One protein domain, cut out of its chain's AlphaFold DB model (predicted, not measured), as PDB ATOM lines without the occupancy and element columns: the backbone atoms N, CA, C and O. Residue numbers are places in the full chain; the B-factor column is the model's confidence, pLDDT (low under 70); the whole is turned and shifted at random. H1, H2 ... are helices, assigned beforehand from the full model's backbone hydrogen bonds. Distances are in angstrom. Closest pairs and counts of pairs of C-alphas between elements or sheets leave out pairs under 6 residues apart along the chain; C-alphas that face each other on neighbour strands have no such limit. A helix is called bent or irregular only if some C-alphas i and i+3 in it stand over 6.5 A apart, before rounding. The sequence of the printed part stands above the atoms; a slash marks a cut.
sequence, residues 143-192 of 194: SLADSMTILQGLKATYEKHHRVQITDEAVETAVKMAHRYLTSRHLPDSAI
ATOM      1  N   SER A 143     121.813 157.315 147.851       97.00
ATOM      2  CA  SER A 143     121.511 157.069 149.260       97.00
ATOM      3  C   SER A 143     120.682 155.788 149.443       97.00
ATOM      4  O   SER A 143     120.074 155.273 148.501       97.00
ATOM      5  N   LEU A 144     120.595 155.282 150.679       96.75
ATOM      6  CA  LEU A 144     119.705 154.158 151.004       96.75
ATOM      7  C   LEU A 144     118.254 154.440 150.582       96.75
ATOM      8  O   LEU A 144     117.599 153.567 150.021       96.75
ATOM      9  N   ALA A 145     117.763 155.660 150.820       96.94
ATOM     10  CA  ALA A 145     116.396 156.051 150.484       96.94
ATOM     11  C   ALA A 145     116.175 156.134 148.963       96.94
ATOM     12  O   ALA A 145     115.164 155.645 148.452       96.94
ATOM     13  N   ASP A 146     117.143 156.689 148.231       96.88
ATOM     14  CA  ASP A 146     117.078 156.763 146.768       96.88
ATOM     15  C   ASP A 146     117.154 155.364 146.153       96.88
ATOM     16  O   ASP A 146     116.372 155.033 145.267       96.88
ATOM     17  N   SER A 147     118.023 154.500 146.681       96.88
ATOM     18  CA  SER A 147     118.149 153.105 146.249       96.88
ATOM     19  C   SER A 147     116.863 152.317 146.479       96.88
ATOM     20  O   SER A 147     116.410 151.612 145.582       96.88
ATOM     21  N   MET A 148     116.210 152.484 147.636       97.19
ATOM     22  CA  MET A 148     114.886 151.895 147.887       97.19
ATOM     23  C   MET A 148     113.858 152.367 146.855       97.19
ATOM     24  O   MET A 148     113.111 151.549 146.325       97.19
ATOM     25  N   THR A 149     113.858 153.659 146.523       97.25
ATOM     26  CA  THR A 149     112.960 154.228 145.504       97.25
ATOM     27  C   THR A 149     113.243 153.647 144.114       97.25
ATOM     28  O   THR A 149     112.312 153.300 143.385       97.25
ATOM     29  N   ILE A 150     114.520 153.478 143.755       96.06
ATOM     30  CA  ILE A 150     114.941 152.843 142.499       96.06
ATOM     31  C   ILE A 150     114.411 151.405 142.430       96.06
ATOM     32  O   ILE A 150     113.743 151.047 141.459       96.06
ATOM     33  N   LEU A 151     114.639 150.591 143.466       96.62
ATOM     34  CA  LEU A 151     114.171 149.202 143.495       96.62
ATOM     35  C   LEU A 151     112.637 149.107 143.488       96.62
ATOM     36  O   LEU A 151     112.084 148.248 142.804       96.62
ATOM     37  N   GLN A 152     111.932 150.011 144.175       96.06
ATOM     38  CA  GLN A 152     110.468 150.100 144.109       96.06
ATOM     39  C   GLN A 152     109.975 150.375 142.682       96.06
ATOM     40  O   GLN A 152     108.991 149.774 142.251       96.06
ATOM     41  N   GLY A 153     110.674 151.224 141.923       94.62
ATOM     42  CA  GLY A 153     110.379 151.465 140.508       94.62
ATOM     43  C   GLY A 153     110.601 150.235 139.619       94.62
ATOM     44  O   GLY A 153     109.873 150.034 138.646       94.62
ATOM     45  N   LEU A 154     111.567 149.378 139.965       94.12
ATOM     46  CA  LEU A 154     111.874 148.140 139.238       94.12
ATOM     47  C   LEU A 154     110.974 146.960 139.632       94.12
ATOM     48  O   LEU A 154     110.780 146.040 138.832       94.12
ATOM     49  N   LYS A 155     110.389 147.003 140.832       94.94
ATOM     50  CA  LYS A 155     109.586 145.943 141.455       94.94
ATOM     51  C   LYS A 155     108.589 145.286 140.501       94.94
ATOM     52  O   LYS A 155     108.648 144.078 140.295       94.94
ATOM     53  N   ALA A 156     107.718 146.074 139.866       95.56
ATOM     54  CA  ALA A 156     106.657 145.550 139.002       95.56
ATOM     55  C   ALA A 156     107.204 144.763 137.793       95.56
ATOM     56  O   ALA A 156     106.612 143.772 137.354       95.56
ATOM     57  N   THR A 157     108.352 145.186 137.259       94.62
ATOM     58  CA  THR A 157     109.027 144.506 136.148       94.62
ATOM     59  C   THR A 157     109.577 143.152 136.595       94.62
ATOM     60  O   THR A 157     109.376 142.152 135.902       94.62
ATOM     61  N   TYR A 158     110.201 143.097 137.775       95.50
ATOM     62  CA  TYR A 158     110.745 141.864 138.353       95.50
ATOM     63  C   TYR A 158     109.649 140.876 138.755       95.50
ATOM     64  O   TYR A 158     109.727 139.700 138.399       95.50
ATOM     65  N   GLU A 159     108.588 141.339 139.417       96.75
ATOM     66  CA  GLU A 159     107.431 140.508 139.777       96.75
ATOM     67  C   GLU A 159     106.819 139.840 138.544       96.75
ATOM     68  O   GLU A 159     106.560 138.635 138.539       96.75
ATOM     69  N   LYS A 160     106.653 140.598 137.452       96.94
ATOM     70  CA  LYS A 160     106.142 140.071 136.183       96.94
ATOM     71  C   LYS A 160     107.087 139.044 135.558       96.94
ATOM     72  O   LYS A 160     106.617 138.024 135.052       96.94
ATOM     73  N   HIS A 161     108.390 139.317 135.562       95.81
ATOM     74  CA  HIS A 161     109.398 138.429 134.985       95.81
ATOM     75  C   HIS A 161     109.494 137.101 135.753       95.81
ATOM     76  O   HIS A 161     109.427 136.029 135.152       95.81
ATOM     77  N   HIS A 162     109.576 137.169 137.082       95.75
ATOM     78  CA  HIS A 162     109.785 136.011 137.952       95.75
ATOM     79  C   HIS A 162     108.490 135.341 138.426       95.75
ATOM     80  O   HIS A 162     108.540 134.231 138.950       95.75
ATOM     81  N   ARG A 163     107.328 135.968 138.202       96.31
ATOM     82  CA  ARG A 163     105.998 135.495 138.634       96.31
ATOM     83  C   ARG A 163     105.894 135.327 140.150       96.31
ATOM     84  O   ARG A 163     105.319 134.357 140.640       96.31
ATOM     85  N   VAL A 164     106.444 136.289 140.880       96.44
ATOM     86  CA  VAL A 164     106.420 136.351 142.346       96.44
ATOM     87  C   VAL A 164     105.854 137.689 142.801       96.44
ATOM     88  O   VAL A 164     105.770 138.625 142.010       96.44
ATOM     89  N   GLN A 165     105.472 137.774 144.073       96.06
ATOM     90  CA  GLN A 165     105.199 139.045 144.738       96.06
ATOM     91  C   GLN A 165     106.402 139.409 145.598       96.06
ATOM     92  O   GLN A 165     106.889 138.580 146.368       96.06
ATOM     93  N   ILE A 166     106.869 140.642 145.467       96.44
ATOM     94  CA  ILE A 166     107.961 141.197 146.257       96.44
ATOM     95  C   ILE A 166     107.313 142.122 147.292       96.44
ATOM     96  O   ILE A 166     106.498 142.981 146.960       96.44
ATOM     97  N   THR A 167     107.606 141.947 148.577       96.94
ATOM     98  CA  THR A 167     107.073 142.854 149.607       96.94
ATOM     99  C   THR A 167     107.927 144.116 149.694       96.94
ATOM    100  O   THR A 167     109.110 144.102 149.356       96.94
ATOM    101  N   ASP A 168     107.351 145.223 150.164       95.62
ATOM    102  CA  ASP A 168     108.129 146.457 150.359       95.62
ATOM    103  C   ASP A 168     109.211 146.267 151.438       95.62
ATOM    104  O   ASP A 168     110.318 146.784 151.310       95.62
ATOM    105  N   GLU A 169     108.929 145.426 152.438       97.00
ATOM    106  CA  GLU A 169     109.898 144.992 153.449       97.00
ATOM    107  C   GLU A 169     111.068 144.204 152.837       97.00
ATOM    108  O   GLU A 169     112.212 144.367 153.269       97.00
ATOM    109  N   ALA A 170     110.822 143.384 151.806       96.69
ATOM    110  CA  ALA A 170     111.887 142.674 151.100       96.69
ATOM    111  C   ALA A 170     112.814 143.650 150.364       96.69
ATOM    112  O   ALA A 170     114.029 143.512 150.467       96.69
ATOM    113  N   VAL A 171     112.263 144.677 149.704       97.12
ATOM    114  CA  VAL A 171     113.058 145.734 149.051       97.12
ATOM    115  C   VAL A 171     113.901 146.497 150.072       97.12
ATOM    116  O   VAL A 171     115.103 146.674 149.885       97.12
ATOM    117  N   GLU A 172     113.292 146.924 151.180       97.44
ATOM    118  CA  GLU A 172     114.002 147.631 152.250       97.44
ATOM    119  C   GLU A 172     115.137 146.776 152.831       97.44
ATOM    120  O   GLU A 172     116.249 147.266 153.058       97.44
ATOM    121  N   THR A 173     114.867 145.486 153.039       97.38
ATOM    122  CA  THR A 173     115.848 144.524 153.542       97.38
ATOM    123  C   THR A 173     116.982 144.330 152.545       97.38
ATOM    124  O   THR A 173     118.137 144.425 152.951       97.38
ATOM    125  N   ALA A 174     116.691 144.132 151.257       97.50
ATOM    126  CA  ALA A 174     117.703 143.964 150.216       97.50
ATOM    127  C   ALA A 174     118.670 145.156 150.182       97.50
ATOM    128  O   ALA A 174     119.880 144.967 150.299       97.50
ATOM    129  N   VAL A 175     118.153 146.391 150.168       97.50
ATOM    130  CA  VAL A 175     118.991 147.606 150.169       97.50
ATOM    131  C   VAL A 175     119.848 147.705 151.432       97.50
ATOM    132  O   VAL A 175     121.054 147.947 151.349       97.50
ATOM    133  N   LYS A 176     119.260 147.490 152.616       97.19
ATOM    134  CA  LYS A 176     119.996 147.554 153.892       97.19
ATOM    135  C   LYS A 176     121.075 146.478 153.995       97.19
ATOM    136  O   LYS A 176     122.164 146.756 154.498       97.19
ATOM    137  N   MET A 177     120.775 145.258 153.554       97.44
ATOM    138  CA  MET A 177     121.708 144.133 153.609       97.44
ATOM    139  C   MET A 177     122.828 144.298 152.582       97.44
ATOM    140  O   MET A 177     123.988 144.113 152.947       97.44
ATOM    141  N   ALA A 178     122.516 144.728 151.356       96.81
ATOM    142  CA  ALA A 178     123.511 145.038 150.333       96.81
ATOM    143  C   ALA A 178     124.499 146.097 150.825       96.81
ATOM    144  O   ALA A 178     125.700 145.844 150.866       96.81
ATOM    145  N   HIS A 179     123.994 147.233 151.313       95.38
ATOM    146  CA  HIS A 179     124.839 148.318 151.811       95.38
ATOM    147  C   HIS A 179     125.731 147.894 152.986       95.38
ATOM    148  O   HIS A 179     126.874 148.331 153.105       95.38
ATOM    149  N   ARG A 180     125.222 147.032 153.876       95.56
ATOM    150  CA  ARG A 180     125.954 146.606 155.075       95.56
ATOM    151  C   ARG A 180     126.972 145.499 154.812       95.56
ATOM    152  O   ARG A 180     128.011 145.481 155.469       95.56
ATOM    153  N   TYR A 181     126.649 144.542 153.944       96.25
ATOM    154  CA  TYR A 181     127.401 143.291 153.817       96.25
ATOM    155  C   TYR A 181     128.126 143.134 152.477       96.25
ATOM    156  O   TYR A 181     129.117 142.408 152.425       96.25
ATOM    157  N   LEU A 182     127.698 143.819 151.413       94.56
ATOM    158  CA  LEU A 182     128.325 143.757 150.089       94.56
ATOM    159  C   LEU A 182     129.262 144.951 149.860       94.56
ATOM    160  O   LEU A 182     129.152 145.656 148.867       94.56
ATOM    161  N   THR A 183     130.222 145.164 150.762       90.44
ATOM    162  CA  THR A 183     131.089 146.362 150.789       90.44
ATOM    163  C   THR A 183     132.027 146.524 149.585       90.44
ATOM    164  O   THR A 183     132.690 147.548 149.468       90.44
ATOM    165  N   SER A 184     132.155 145.509 148.726       91.19
ATOM    166  CA  SER A 184     132.929 145.571 147.477       91.19
ATOM    167  C   SER A 184     132.088 145.966 146.258       91.19
ATOM    168  O   SER A 184     132.618 146.039 145.149       91.19
ATOM    169  N   ARG A 185     130.782 146.178 146.442       92.88
ATOM    170  CA  ARG A 185     129.827 146.564 145.404       92.88
ATOM    171  C   ARG A 185     129.050 147.794 145.855       92.88
ATOM    172  O   ARG A 185     128.940 148.058 147.047       92.88
ATOM    173  N   HIS A 186     128.477 148.503 144.893       95.12
ATOM    174  CA  HIS A 186     127.778 149.759 145.142       95.12
ATOM    175  C   HIS A 186     126.290 149.615 144.844       95.12
ATOM    176  O   HIS A 186     125.875 148.810 144.005       95.12
ATOM    177  N   LEU A 187     125.485 150.406 145.541       95.94
ATOM    178  CA  LEU A 187     124.083 150.602 145.226       95.94
ATOM    179  C   LEU A 187     123.923 151.363 143.894       95.94
ATOM    180  O   LEU A 187     124.785 152.163 143.524       95.94
ATOM    181  N   PRO A 188     122.800 151.170 143.180       96.38
ATOM    182  CA  PRO A 188     121.704 150.251 143.504       96.38
ATOM    183  C   PRO A 188     121.954 148.802 143.051       96.38
ATOM    184  O   PRO A 188     121.211 147.917 143.464       96.38
ATOM    185  N   ASP A 189     122.977 148.554 142.232       96.19
ATOM    186  CA  ASP A 189     123.264 147.249 141.613       96.19
ATOM    187  C   ASP A 189     123.377 146.111 142.637       96.19
ATOM    188  O   ASP A 189     122.687 145.099 142.532       96.19
ATOM    189  N   SER A 190     124.140 146.326 143.711       96.00
ATOM    190  CA  SER A 190     124.315 145.330 144.774       96.00
ATOM    191  C   SER A 190     123.014 144.917 145.469       96.00
ATOM    192  O   SER A 190     122.931 143.799 145.971       96.00
ATOM    193  N   ALA A 191     122.009 145.797 145.508       96.25
ATOM    194  CA  ALA A 191     120.701 145.510 146.089       96.25
ATOM    195  C   ALA A 191     119.735 144.861 145.097       96.25
ATOM    196  O   ALA A 191     118.841 144.149 145.528       96.25
ATOM    197  N   ILE A 192     119.896 145.110 143.794       94.38
ATOM    198  CA  ILE A 192     119.115 144.453 142.736       94.38
ATOM    199  C   ILE A 192     119.512 142.974 142.611       94.38
ATOM    200  O   ILE A 192     118.669 142.136 142.296       94.38
TER     201      ILE A 192
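Overview. This is residues 143 to 192 of the 194 residues of the protein "ATP-dependent Clp protease, ATP-binding subunit" of Streptococcus sp. GMD1S (UniProt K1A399). What shape do these atoms make? A long kinked helix, H1, is followed by a second helix, H2, that folds back and packs on residues 144 to 152 of H1, and a short last helix, H3, packs on H2 at its residues 174 to 179. What is it made of, and how large is it? The printed part has 50 residues with three named helices, in the order H1, H2, H3, and no named strand; the class is all helix. It is compact, with a radius of gyration of the C-alphas of 10.6 A, and elongated, spanning 30 by 17 by 15 A.

Along the chain. Where does the first helix run? H1 is residues 144 to 162, from C-alpha 144 at (119.705, 154.158, 151.004) to C-alpha 162, 24.5 A away. It has a kink of 46 degrees near residue 156 and is irregular, with C-alphas 153 and 156 standing 7.1 A apart. Where are the other two? H2 is residues 168 to 181, 19.8 A from first to last C-alpha, and begins with C-alpha 168 at (108.129, 146.457, 150.359). H3 is residues 189 to 192 and ends with C-alpha 192 at (119.115, 144.453, 142.736).

Arrangement. How does H1 stand to H2? They touch, with residues 144 to 152 of H1 alone, and their closest C-alphas, those of Met 148 and Glu 172, are 6.2 A apart. Their lines stand at a steep tilt of 60 degrees, opposite ways, the line of H1 being a rough one. Where does H3 sit? It touches H2 at residues 174 to 179 of H2 alone, the closest C-alphas being those of Val 175 and Ala 191, 4.9 A apart. H1 and H3 are close but not clearly touching, and their closest C-alphas, those of Leu 151 and Ile 192, are 6.9 A apart. What do the backbone N and O atoms show? In H2 every O i to N i+4 pair is within hydrogen-bond range, and in H1 13 of 15 are; H3 is too short for such a pair.

Size, cuts and confidence. How far does it reach? The two C-alphas farthest apart, those of Arg 163 and Ser 184, are 30.1 A apart, while the first and last printed C-alphas, those of Ser 143 and Ile 192, are 14.4 A apart. Are there cuts or long links? The printed part has no cut; the link from H1 to H2 is tight, with 5 residues, and the link from H2 to H3 is short, with 7. How sure is the model? The mean pLDDT of the printed part is 96.0, and no printed residue is under 70.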